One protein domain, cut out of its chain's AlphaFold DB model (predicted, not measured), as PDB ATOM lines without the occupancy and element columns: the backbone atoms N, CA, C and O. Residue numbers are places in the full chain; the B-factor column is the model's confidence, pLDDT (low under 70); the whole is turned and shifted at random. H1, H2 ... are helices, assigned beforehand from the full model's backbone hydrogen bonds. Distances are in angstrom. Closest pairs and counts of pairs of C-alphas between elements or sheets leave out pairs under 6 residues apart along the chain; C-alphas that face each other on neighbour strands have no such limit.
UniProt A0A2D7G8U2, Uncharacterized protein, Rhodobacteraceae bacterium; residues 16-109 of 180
ATOM      1  N   SER A  16     147.578 128.103 123.447       88.88
ATOM      2  CA  SER A  16     147.774 127.387 122.185       88.88
ATOM      3  C   SER A  16     149.241 126.981 121.984       88.88
ATOM      4  O   SER A  16     150.165 127.527 122.588       88.88
ATOM      5  N   TRP A  17     149.496 126.036 121.076       81.62
ATOM      6  CA  TRP A  17     150.858 125.573 120.782       81.62
ATOM      7  C   TRP A  17     151.800 126.692 120.305       81.62
ATOM      8  O   TRP A  17     152.971 126.741 120.688       81.62
ATOM      9  N   ALA A  18     151.289 127.622 119.492       88.44
ATOM     10  CA  ALA A  18     152.056 128.774 119.029       88.44
ATOM     11  C   ALA A  18     152.416 129.721 120.186       88.44
ATOM     12  O   ALA A  18     153.532 130.240 120.237       88.44
ATOM     13  N   GLU A  19     151.496 129.912 121.133       86.38
ATOM     14  CA  GLU A  19     151.721 130.722 122.332       86.38
ATOM     15  C   GLU A  19     152.722 130.061 123.273       86.38
ATOM     16  O   GLU A  19     153.657 130.729 123.702       86.38
ATOM     17  N   LYS A  20     152.626 128.742 123.489       87.69
ATOM     18  CA  LYS A  20     153.613 127.971 124.263       87.69
ATOM     19  C   LYS A  20     155.025 128.122 123.699       87.69
ATOM     20  O   LYS A  20     155.959 128.390 124.447       87.69
ATOM     21  N   LYS A  21     155.192 128.047 122.372       89.88
ATOM     22  CA  LYS A  21     156.494 128.282 121.718       89.88
ATOM     23  C   LYS A  21     157.023 129.700 121.946       89.88
ATOM     24  O   LYS A  21     158.211 129.877 122.213       89.88
ATOM     25  N   ARG A  22     156.164 130.719 121.836       87.31
ATOM     26  CA  ARG A  22     156.552 132.120 122.084       87.31
ATOM     27  C   ARG A  22     156.908 132.357 123.549       87.31
ATOM     28  O   ARG A  22     157.884 133.050 123.824       87.31
ATOM     29  N   HIS A  23     156.140 131.775 124.464       86.69
ATOM     30  CA  HIS A  23     156.354 131.858 125.906       86.69
ATOM     31  C   HIS A  23     157.671 131.186 126.304       86.69
ATOM     32  O   HIS A  23     158.523 131.857 126.882       86.69
ATOM     33  N   ALA A  24     157.931 129.961 125.842       87.25
ATOM     34  CA  ALA A  24     159.210 129.277 126.045       87.25
ATOM     35  C   ALA A  24     160.404 130.086 125.498       87.25
ATOM     36  O   ALA A  24     161.419 130.250 126.175       87.25
ATOM     37  N   ALA A  25     160.274 130.676 124.304       86.94
ATOM     38  CA  ALA A  25     161.314 131.539 123.742       86.94
ATOM     39  C   ALA A  25     161.540 132.817 124.573       86.94
ATOM     40  O   ALA A  25     162.676 133.277 124.704       86.94
ATOM     41  N   LYS A  26     160.476 133.399 125.142       89.00
ATOM     42  CA  LYS A  26     160.562 134.561 126.037       89.00
ATOM     43  C   LYS A  26     161.257 134.194 127.349       89.00
ATOM     44  O   LYS A  26     162.116 134.949 127.794       89.00
ATOM     45  N   GLN A  27     160.945 133.032 127.918       88.88
ATOM     46  CA  GLN A  27     161.599 132.535 129.128       88.88
ATOM     47  C   GLN A  27     163.084 132.255 128.914       88.88
ATOM     48  O   GLN A  27     163.903 132.692 129.714       88.88
ATOM     49  N   ALA A  28     163.452 131.607 127.806       87.75
ATOM     50  CA  ALA A  28     164.852 131.360 127.473       87.75
ATOM     51  C   ALA A  28     165.658 132.669 127.360       87.75
ATOM     52  O   ALA A  28     166.771 132.756 127.876       87.75
ATOM     53  N   ARG A  29     165.083 133.714 126.744       87.69
ATOM     54  CA  ARG A  29     165.706 135.049 126.688       87.69
ATOM     55  C   ARG A  29     165.834 135.682 128.068       87.69
ATOM     56  O   ARG A  29     166.899 136.189 128.389       87.69
ATOM     57  N   ALA A  30     164.774 135.629 128.873       88.88
ATOM     58  CA  ALA A  30     164.791 136.167 130.229       88.88
ATOM     59  C   ALA A  30     165.829 135.455 131.110       88.88
ATOM     60  O   ALA A  30     166.517 136.113 131.878       88.88
ATOM     61  N   LYS A  31     166.000 134.136 130.960       89.50
ATOM     62  CA  LYS A  31     167.028 133.366 131.674       89.50
ATOM     63  C   LYS A  31     168.440 133.815 131.296       89.50
ATOM     64  O   LYS A  31     169.244 134.048 132.187       89.50
ATOM     65  N   LYS A  32     168.729 133.974 129.998       87.75
ATOM     66  CA  LYS A  32     170.036 134.487 129.543       87.75
ATOM     67  C   LYS A  32     170.296 135.911 130.038       87.75
ATOM     68  O   LYS A  32     171.395 136.204 130.480       87.75
ATOM     69  N   GLN A  33     169.280 136.771 130.006       88.50
ATOM     70  CA  GLN A  33     169.390 138.146 130.490       88.50
ATOM     71  C   GLN A  33     169.659 138.203 132.000       88.50
ATOM     72  O   GLN A  33     170.530 138.947 132.431       88.50
ATOM     73  N   ARG A  34     168.974 137.367 132.790       89.75
ATOM     74  CA  ARG A  34     169.232 137.245 134.231       89.75
ATOM     75  C   ARG A  34     170.646 136.762 134.530       89.75
ATOM     76  O   ARG A  34     171.261 137.310 135.423       89.75
ATOM     77  N   ALA A  35     171.166 135.794 133.772       88.06
ATOM     78  CA  ALA A  35     172.544 135.327 133.946       88.06
ATOM     79  C   ALA A  35     173.573 136.441 133.670       88.06
ATOM     80  O   ALA A  35     174.550 136.567 134.396       88.06
ATOM     81  N   ILE A  36     173.323 137.286 132.662       87.81
ATOM     82  CA  ILE A  36     174.151 138.471 132.380       87.81
ATOM     83  C   ILE A  36     174.073 139.478 133.536       87.81
ATOM     84  O   ILE A  36     175.093 140.000 133.975       87.81
ATOM     85  N   GLU A  37     172.867 139.758 134.032       89.06
ATOM     86  CA  GLU A  37     172.656 140.673 135.160       89.06
ATOM     87  C   GLU A  37     173.303 140.150 136.447       89.06
ATOM     88  O   GLU A  37     173.921 140.926 137.165       89.06
ATOM     89  N   GLU A  38     173.213 138.847 136.712       89.12
ATOM     90  CA  GLU A  38     173.812 138.176 137.868       89.12
ATOM     91  C   GLU A  38     175.343 138.198 137.810       89.12
ATOM     92  O   GLU A  38     175.966 138.569 138.800       89.12
ATOM     93  N   ALA A  39     175.948 137.915 136.649       84.81
ATOM     94  CA  ALA A  39     177.395 138.035 136.452       84.81
ATOM     95  C   ALA A  39     177.886 139.480 136.665       84.81
ATOM     96  O   ALA A  39     178.880 139.712 137.353       84.81
ATOM     97  N   ASN A  40     177.139 140.470 136.159       88.12
ATOM     98  CA  ASN A  40     177.447 141.886 136.374       88.12
ATOM     99  C   ASN A  40     177.334 142.290 137.855       88.12
ATOM    100  O   ASN A  40     178.141 143.066 138.356       88.12
ATOM    101  N   LEU A  41     176.334 141.763 138.566       88.81
ATOM    102  CA  LEU A  41     176.094 142.069 139.978       88.81
ATOM    103  C   LEU A  41     177.104 141.368 140.900       88.81
ATOM    104  O   LEU A  41     177.470 141.920 141.935       88.81
ATOM    105  N   ALA A  42     177.590 140.192 140.496       87.31
ATOM    106  CA  ALA A  42     178.689 139.477 141.138       87.31
ATOM    107  C   ALA A  42     180.068 140.115 140.874       87.31
ATOM    108  O   ALA A  42     181.035 139.768 141.548       87.31
ATOM    109  N   GLY A  43     180.163 141.052 139.921       85.88
ATOM    110  CA  GLY A  43     181.417 141.702 139.537       85.88
ATOM    111  C   GLY A  43     182.351 140.813 138.710       85.88
ATOM    112  O   GLY A  43     183.534 141.129 138.590       85.88
ATOM    113  N   ASP A  44     181.840 139.717 138.141       88.75
ATOM    114  CA  ASP A  44     182.607 138.818 137.277       88.75
ATOM    115  C   ASP A  44     182.600 139.341 135.835       88.75
ATOM    116  O   ASP A  44     181.680 139.099 135.043       88.75
ATOM    117  N   VAL A  45     183.627 140.129 135.515       88.00
ATOM    118  CA  VAL A  45     183.767 140.805 134.220       88.00
ATOM    119  C   VAL A  45     183.991 139.803 133.082       88.00
ATOM    120  O   VAL A  45     183.430 139.986 132.001       88.00
ATOM    121  N   GLU A  46     184.747 138.726 133.313       88.44
ATOM    122  CA  GLU A  46     185.038 137.725 132.277       88.44
ATOM    123  C   GLU A  46     183.784 136.921 131.906       88.44
ATOM    124  O   GLU A  46     183.473 136.745 130.721       88.44
ATOM    125  N   GLU A  47     183.025 136.470 132.909       85.44
ATOM    126  CA  GLU A  47     181.760 135.751 132.718       85.44
ATOM    127  C   GLU A  47     180.723 136.652 132.019       85.44
ATOM    128  O   GLU A  47     180.062 136.231 131.061       85.44
ATOM    129  N   TYR A  48     180.627 137.922 132.429       86.81
ATOM    130  CA  TYR A  48     179.742 138.909 131.808       86.81
ATOM    131  C   TYR A  48     180.064 139.123 130.323       86.81
ATOM    132  O   TYR A  48     179.178 139.010 129.468       86.81
ATOM    133  N   GLU A  49     181.329 139.393 129.989       90.06
ATOM    134  CA  GLU A  49     181.756 139.622 128.607       90.06
ATOM    135  C   GLU A  49     181.527 138.387 127.732       90.06
ATOM    136  O   GLU A  49     181.054 138.502 126.595       90.06
ATOM    137  N   ARG A  50     181.786 137.189 128.266       93.00
ATOM    138  CA  ARG A  50     181.533 135.926 127.565       93.00
ATOM    139  C   ARG A  50     180.053 135.753 127.222       93.00
ATOM    140  O   ARG A  50     179.726 135.455 126.069       93.00
ATOM    141  N   LEU A  51     179.161 135.969 128.191       87.12
ATOM    142  CA  LEU A  51     177.712 135.825 128.010       87.12
ATOM    143  C   LEU A  51     177.146 136.868 127.036       87.12
ATOM    144  O   LEU A  51     176.315 136.541 126.181       87.12
ATOM    145  N   VAL A  52     177.617 138.116 127.115       90.94
ATOM    146  CA  VAL A  52     177.226 139.183 126.183       90.94
ATOM    147  C   VAL A  52     177.698 138.871 124.761       90.94
ATOM    148  O   VAL A  52     176.912 138.992 123.813       90.94
ATOM    149  N   ASN A  53     178.940 138.409 124.598       92.75
ATOM    150  CA  ASN A  53     179.491 138.038 123.296       92.75
ATOM    151  C   ASN A  53     178.740 136.864 122.659       92.75
ATOM    152  O   ASN A  53     178.454 136.906 121.462       92.75
ATOM    153  N   GLU A  54     178.341 135.852 123.434       90.00
ATOM    154  CA  GLU A  54     177.524 134.744 122.922       90.00
ATOM    155  C   GLU A  54     176.168 135.240 122.388       90.00
ATOM    156  O   GLU A  54     175.724 134.849 121.302       90.00
ATOM    157  N   VAL A  55     175.511 136.143 123.123       90.19
ATOM    158  CA  VAL A  55     174.230 136.729 122.706       90.19
ATOM    159  C   VAL A  55     174.386 137.581 121.446       90.19
ATOM    160  O   VAL A  55     173.529 137.512 120.560       90.19
ATOM    161  N   ASN A  56     175.448 138.379 121.353       91.25
ATOM    162  CA  ASN A  56     175.705 139.216 120.183       91.25
ATOM    163  C   ASN A  56     176.050 138.371 118.955       91.25
ATOM    164  O   ASN A  56     175.406 138.536 117.920       91.25
ATOM    165  N   LYS A  57     176.909 137.357 119.099       92.81
ATOM    166  CA  LYS A  57     177.230 136.413 118.021       92.81
ATOM    167  C   LYS A  57     175.979 135.743 117.446       92.81
ATOM    168  O   LYS A  57     175.787 135.723 116.234       92.81
ATOM    169  N   ALA A  58     175.065 135.281 118.301       87.75
ATOM    170  CA  ALA A  58     173.807 134.683 117.846       87.75
ATOM    171  C   ALA A  58     172.891 135.682 117.099       87.75
ATOM    172  O   ALA A  58     172.131 135.296 116.203       87.75
ATOM    173  N   LYS A  59     172.923 136.974 117.460       89.31
ATOM    174  CA  LYS A  59     172.199 138.027 116.722       89.31
ATOM    175  C   LYS A  59     172.837 138.276 115.358       89.31
ATOM    176  O   LYS A  59     172.097 138.379 114.376       89.31
ATOM    177  N   ASP A  60     174.162 138.323 115.303       92.25
ATOM    178  CA  ASP A  60     174.925 138.587 114.085       92.25
ATOM    179  C   ASP A  60     174.780 137.446 113.077       92.25
ATOM    180  O   ASP A  60     174.469 137.695 111.914       92.25
ATOM    181  N   GLU A  61     174.849 136.188 113.522       91.12
ATOM    182  CA  GLU A  61     174.582 135.009 112.683       91.12
ATOM    183  C   GLU A  61     173.172 135.052 112.076       91.12
ATOM    184  O   GLU A  61     172.965 134.788 110.887       91.12
ATOM    185  N   ARG A  62     172.174 135.458 112.871       87.69
ATOM    186  CA  ARG A  62     170.798 135.619 112.387       87.69
ATOM    187  C   ARG A  62     170.676 136.756 111.375       87.69
ATOM    188  O   ARG A  62     169.876 136.651 110.440       87.69
ATOM    189  N   LEU A  63     171.392 137.860 111.580       91.00
ATOM    190  CA  LEU A  63     171.408 138.984 110.647       91.00
ATOM    191  C   LEU A  63     172.076 138.574 109.332       91.00
ATOM    192  O   LEU A  63     171.485 138.785 108.273       91.00
ATOM    193  N   ALA A  64     173.229 137.908 109.402       91.50
ATOM    194  CA  ALA A  64     173.943 137.366 108.253       91.50
ATOM    195  C   ALA A  64     173.052 136.414 107.443       91.50
ATOM    196  O   ALA A  64     172.883 136.610 106.242       91.50
ATOM    197  N   ALA A  65     172.357 135.475 108.094       89.75
ATOM    198  CA  ALA A  65     171.425 134.569 107.421       89.75
ATOM    199  C   ALA A  65     170.272 135.306 106.707       89.75
ATOM    200  O   ALA A  65     169.848 134.911 105.619       89.75
ATOM    201  N   LYS A  66     169.758 136.403 107.286       90.50
ATOM    202  CA  LYS A  66     168.739 137.239 106.628       90.50
ATOM    203  C   LYS A  66     169.293 137.983 105.416       90.50
ATOM    204  O   LYS A  66     168.584 138.104 104.418       90.50
ATOM    205  N   VAL A  67     170.513 138.505 105.521       92.81
ATOM    206  CA  VAL A  67     171.195 139.207 104.428       92.81
ATOM    207  C   VAL A  67     171.472 138.239 103.282       92.81
ATOM    208  O   VAL A  67     171.089 138.530 102.154       92.81
ATOM    209  N   GLU A  68     172.018 137.057 103.564       86.38
ATOM    210  CA  GLU A  68     172.237 136.007 102.564       86.38
ATOM    211  C   GLU A  68     170.923 135.547 101.921       86.38
ATOM    212  O   GLU A  68     170.824 135.438 100.700       86.38
ATOM    213  N   GLY A  69     169.856 135.392 102.710       85.62
ATOM    214  CA  GLY A  69     168.523 135.108 102.178       85.62
ATOM    215  C   GLY A  69     167.979 136.211 101.258       85.62
ATOM    216  O   GLY A  69     167.280 135.909 100.289       85.62
ATOM    217  N   ARG A  70     168.293 137.487 101.529       88.69
ATOM    218  CA  ARG A  70     167.927 138.616 100.657       88.69
ATOM    219  C   ARG A  70     168.746 138.606  99.367       88.69
ATOM    220  O   ARG A  70     168.140 138.643  98.300       88.69
ATOM    221  N   LYS A  71     170.071 138.458  99.461       86.94
ATOM    222  CA  LYS A  71     170.967 138.337  98.299       86.94
ATOM    223  C   LYS A  71     170.554 137.183  97.389       86.94
ATOM    224  O   LYS A  71     170.517 137.335  96.176       86.94
ATOM    225  N   LEU A  72     170.175 136.039  97.962       82.25
ATOM    226  CA  LEU A  72     169.680 134.897  97.193       82.25
ATOM    227  C   LEU A  72     168.388 135.238  96.436       82.25
ATOM    228  O   LEU A  72     168.253 134.881  95.271       82.25
ATOM    229  N   ARG A  73     167.443 135.948  97.067       80.19
ATOM    230  CA  ARG A  73     166.209 136.401  96.400       80.19
ATOM    231  C   ARG A  73     166.493 137.389  95.276       80.19
ATOM    232  O   ARG A  73     165.856 137.292  94.232       80.19
ATOM    233  N   GLU A  74     167.418 138.317  95.487       81.25
ATOM    234  CA  GLU A  74     167.858 139.273  94.467       81.25
ATOM    235  C   GLU A  74     168.508 138.542  93.292       81.25
ATOM    236  O   GLU A  74     168.058 138.708  92.165       81.25
ATOM    237  N   LYS A  75     169.430 137.613  93.558       79.62
ATOM    238  CA  LYS A  75     170.067 136.779  92.531       79.62
ATOM    239  C   LYS A  75     169.062 135.924  91.756       79.62
ATOM    240  O   LYS A  75     169.154 135.810  90.539       79.62
ATOM    241  N   ILE A  76     168.069 135.346  92.440       71.69
ATOM    242  CA  ILE A  76     166.961 134.634  91.784       71.69
ATOM    243  C   ILE A  76     166.183 135.599  90.888       71.69
ATOM    244  O   ILE A  76     165.910 135.272  89.738       71.69
ATOM    245  N   LYS A  77     165.855 136.795  91.381       71.81
ATOM    246  CA  LYS A  77     165.124 137.808  90.618       71.81
ATOM    247  C   LYS A  77     165.910 138.312  89.403       71.81
ATOM    248  O   LYS A  77     165.288 138.539  88.378       71.81
ATOM    249  N   GLU A  78     167.229 138.453  89.503       69.25
ATOM    250  CA  GLU A  78     168.120 138.791  88.383       69.25
ATOM    251  C   GLU A  78     168.221 137.651  87.364       69.25
ATOM    252  O   GLU A  78     168.215 137.891  86.161       69.25
ATOM    253  N   SER A  79     168.278 136.399  87.832       66.94
ATOM    254  CA  SER A  79     168.297 135.219  86.955       66.94
ATOM    255  C   SER A  79     166.958 134.963  86.254       66.94
ATOM    256  O   SER A  79     166.903 134.284  85.229       66.94
ATOM    257  N   LEU A  80     165.867 135.494  86.808       60.19
ATOM    258  CA  LEU A  80     164.552 135.447  86.195       60.19
ATOM    259  C   LEU A  80     164.430 136.609  85.199       60.19
ATOM    260  O   LEU A  80     164.710 137.750  85.556       60.19
ATOM    261  N   PRO A  81     163.982 136.363  83.957       56.19
ATOM    262  CA  PRO A  81     163.798 137.433  82.987       56.19
ATOM    263  C   PRO A  81     162.818 138.479  83.538       56.19
ATOM    264  O   PRO A  81     161.666 138.161  83.853       56.19
ATOM    265  N   SER A  82     163.286 139.721  83.679       51.78
ATOM    266  CA  SER A  82     162.459 140.855  84.086       51.78
ATOM    267  C   SER A  82     161.377 141.105  83.027       51.78
ATOM    268  O   SER A  82     161.595 140.936  81.826       51.78
ATOM    269  N   GLY A  83     160.161 141.407  83.485       46.00
ATOM    270  CA  GLY A  83     158.972 141.491  82.640       46.00
ATOM    271  C   GLY A  83     159.171 142.403  81.427       46.00
ATOM    272  O   GLY A  83     159.405 143.596  81.577       46.00
ATOM    273  N   GLY A  84     159.055 141.818  80.234       43.62
ATOM    274  CA  GLY A  84     159.104 142.527  78.952       43.62
ATOM    275  C   GLY A  84     159.342 141.610  77.749       43.62
ATOM    276  O   GLY A  84     158.812 141.855  76.672       43.62
ATOM    277  N   GLY A  85     160.059 140.497  77.932       44.06
ATOM    278  CA  GLY A  85     160.269 139.495  76.884       44.06
ATOM    279  C   GLY A  85     159.430 138.244  77.120       44.06
ATOM    280  O   GLY A  85     159.667 137.507  78.074       44.06
ATOM    281  N   ARG A  86     158.460 137.966  76.243       46.66
ATOM    282  CA  ARG A  86     157.758 136.674  76.176       46.66
ATOM    283  C   ARG A  86     158.769 135.517  76.103       46.66
ATOM    284  O   ARG A  86     159.280 135.216  75.033       46.66
ATOM    285  N   LYS A  87     159.013 134.838  77.227       48.28
ATOM    286  CA  LYS A  87     159.586 133.477  77.290       48.28
ATOM    287  C   LYS A  87     158.894 132.617  78.356       48.28
ATOM    288  O   LYS A  87     159.502 131.745  78.964       48.28
ATOM    289  N   TRP A  88     157.593 132.831  78.579       45.25
ATOM    290  CA  TRP A  88     156.775 131.995  79.478       45.25
ATOM    291  C   TRP A  88     156.668 130.524  79.028       45.25
ATOM    292  O   TRP A  88     156.107 129.703  79.751       45.25
ATOM    293  N   ALA A  89     157.193 130.181  77.850       45.38
ATOM    294  CA  ALA A  89     157.073 128.851  77.280       45.38
ATOM    295  C   ALA A  89     158.068 127.823  77.861       45.38
ATOM    296  O   ALA A  89     157.651 126.680  78.041       45.38
ATOM    297  N   ASP A  90     159.297 128.206  78.253       52.66
ATOM    298  CA  ASP A  90     160.398 127.219  78.344       52.66
ATOM    299  C   ASP A  90     161.314 127.281  79.582       52.66
ATOM    300  O   ASP A  90     162.376 126.664  79.564       52.66
ATOM    301  N   ASN A  91     160.961 127.968  80.677       63.16
ATOM    302  CA  ASN A  91     161.721 127.775  81.925       63.16
ATOM    303  C   ASN A  91     161.183 126.567  82.720       63.16
ATOM    304  O   ASN A  91     159.973 126.315  82.772       63.16
ATOM    305  N   ASP A  92     162.085 125.792  83.334       59.50
ATOM    306  CA  ASP A  92     161.724 124.594  84.110       59.50
ATOM    307  C   ASP A  92     160.755 124.914  85.256       59.50
ATOM    308  O   ASP A  92     159.918 124.092  85.623       59.50
ATOM    309  N   THR A  93     160.793 126.142  85.765       59.44
ATOM    310  CA  THR A  93     159.865 126.685  86.758       59.44
ATOM    311  C   THR A  93     158.425 126.760  86.235       59.44
ATOM    312  O   THR A  93     157.499 126.334  86.918       59.44
ATOM    313  N   ALA A  94     158.203 127.238  85.011       59.81
ATOM    314  CA  ALA A  94     156.894 127.319  84.364       59.81
ATOM    315  C   ALA A  94     156.397 125.934  83.936       59.81
ATOM    316  O   ALA A  94     155.192 125.667  83.973       59.81
ATOM    317  N   ARG A  95     157.314 125.030  83.566       63.94
ATOM    318  CA  ARG A  95     157.005 123.613  83.321       63.94
ATOM    319  C   ARG A  95     156.581 122.907  84.614       63.94
ATOM    320  O   ARG A  95     155.577 122.196  84.616       63.94
ATOM    321  N   ALA A  96     157.275 123.157  85.723       64.62
ATOM    322  CA  ALA A  96     156.916 122.654  87.048       64.62
ATOM    323  C   ALA A  96     155.548 123.187  87.502       64.62
ATOM    324  O   ALA A  96     154.676 122.405  87.864       64.62
ATOM    325  N   VAL A  97     155.297 124.495  87.377       59.12
ATOM    326  CA  VAL A  97     154.011 125.101  87.763       59.12
ATOM    327  C   VAL A  97     152.835 124.530  86.957       59.12
ATOM    328  O   VAL A  97     151.805 124.235  87.570       59.12
ATOM    329  N   ARG A  98     152.988 124.321  85.635       60.06
ATOM    330  CA  ARG A  98     151.969 123.692  84.762       60.06
ATOM    331  C   ARG A  98     151.726 122.219  85.084       60.06
ATOM    332  O   ARG A  98     150.583 121.790  85.118       60.06
ATOM    333  N   SER A  99     152.788 121.463  85.351       65.50
ATOM    334  CA  SER A  99     152.702 120.040  85.719       65.50
ATOM    335  C   SER A  99     152.285 119.801  87.176       65.50
ATOM    336  O   SER A  99     152.243 118.662  87.627       65.50
ATOM    337  N   GLY A 100     151.991 120.859  87.940       56.41
ATOM    338  CA  GLY A 100     151.603 120.738  89.346       56.41
ATOM    339  C   GLY A 100     152.767 120.526  90.318       56.41
ATOM    340  O   GLY A 100     152.533 120.381  91.516       56.41
ATOM    341  N   ARG A 101     154.015 120.536  89.838       63.75
ATOM    342  CA  ARG A 101     155.221 120.266  90.626       63.75
ATOM    343  C   ARG A 101     155.691 121.518  91.378       63.75
ATOM    344  O   ARG A 101     155.636 122.635  90.869       63.75
ATOM    345  N   SER A 102     156.170 121.323  92.607       52.22
ATOM    346  CA  SER A 102     156.738 122.398  93.431       52.22
ATOM    347  C   SER A 102     158.048 122.914  92.825       52.22
ATOM    348  O   SER A 102     158.903 122.112  92.448       52.22
ATOM    349  N   ALA A 103     158.204 124.239  92.743       67.94
ATOM    350  CA  ALA A 103     159.405 124.894  92.235       67.94
ATOM    351  C   ALA A 103     160.027 125.820  93.303       67.94
ATOM    352  O   ALA A 103     159.304 126.623  93.905       67.94
ATOM    353  N   PRO A 104     161.349 125.754  93.550       51.50
ATOM    354  CA  PRO A 104     162.014 126.595  94.545       51.50
ATOM    355  C   PRO A 104     161.877 128.087  94.209       51.50
ATOM    356  O   PRO A 104     162.109 128.499  93.077       51.50
ATOM    357  N   GLY A 105     161.505 128.912  95.193       59.00
ATOM    358  CA  GLY A 105     161.420 130.373  95.041       59.00
ATOM    359  C   GLY A 105     160.127 130.903  94.408       59.00
ATOM    360  O   GLY A 105     159.844 132.092  94.535       59.00
ATOM    361  N   VAL A 106     159.296 130.040  93.817       54.84
ATOM    362  CA  VAL A 106     157.948 130.401  93.360       54.84
ATOM    363  C   VAL A 106     156.958 130.026  94.456       54.84
ATOM    364  O   VAL A 106     156.479 128.895  94.534       54.84
ATOM    365  N   GLN A 107     156.640 130.982  95.332       52.19
ATOM    366  CA  GLN A 107     155.435 130.850  96.144       52.19
ATOM    367  C   GLN A 107     154.258 130.902  95.176       52.19
ATOM    368  O   GLN A 107     154.006 131.938  94.563       52.19
ATOM    369  N   ARG A 108     153.550 129.779  95.001       52.44
ATOM    370  CA  ARG A 108     152.204 129.839  94.434       52.44
ATOM    371  C   ARG A 108     151.453 130.838  95.302       52.44
ATOM    372  O   ARG A 108     151.250 130.572  96.486       52.44
ATOM    373  N   ASN A 109     151.085 131.987  94.736       47.41
ATOM    374  CA  ASN A 109     150.023 132.778  95.323       47.41
ATOM    375  C   ASN A 109     148.849 131.811  95.401       47.41
ATOM    376  O   ASN A 109     148.303 131.413  94.373       47.41
TER     377      ASN A 109
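Overview. This is residues 16 to 109 of the 180 residues of an uncharacterized protein of Rhodobacteraceae bacterium (UniProt A0A2D7G8U2). One long helix, H2, makes the longest axis, and H1 folds back from its first end as the second arm of an open V, the two arms meeting near their ends. Beyond the other end of H2, a long loop and a closing tail make a loose head that holds the short helix H3. The printed part has 94 residues with three named helices, in the order H1, H2, H3, and no named strand; the class is all helix. The whole is extended, with a radius of gyration of the C-alphas of 22.9 A and spans of 68 by 33 by 17 A.

Arrangement. H2, residues 45 to 79, touches H1, residues 17 to 42, and the closest C-alphas are those of Tyr 48 and Ala 39, 5.3 A apart. H2 touches H1 with residues 45 to 52 alone, and H1 touches H2 with residues 32 to 40 alone. The two form a helical hairpin, running opposite ways at a steep tilt of 41 degrees, with centres 20.0 A apart. H3, residues 92 to 98, is apart from both H1 and H2. In H1, H2 and H3 every pair of O i and N i+4 is within hydrogen-bond range.

Along the chain. H2 measures 50.0 A from C-alpha 45 at (183.767, 140.805, 134.220) to C-alpha 79 at (168.297, 135.219, 86.955). H1 measures 37.2 A and begins with C-alpha 17 at (150.858, 125.573, 120.782). H3 measures 9.8 A and ends with C-alpha 98 at (151.969, 123.692, 84.762).

Size, cuts and confidence. The two C-alphas farthest apart, those of Ala 42 and Arg 86, are 68.3 A apart. Residues 16 to 28, 56 to 71 and 82 to 90 stand free. The link from H1 to H2 is tight, with 2 residues, and that from H2 to H3 is long, with 12. The printed part has no cut. The mean pLDDT of the printed part is 76.8, and residues 78 to 109 are under 70.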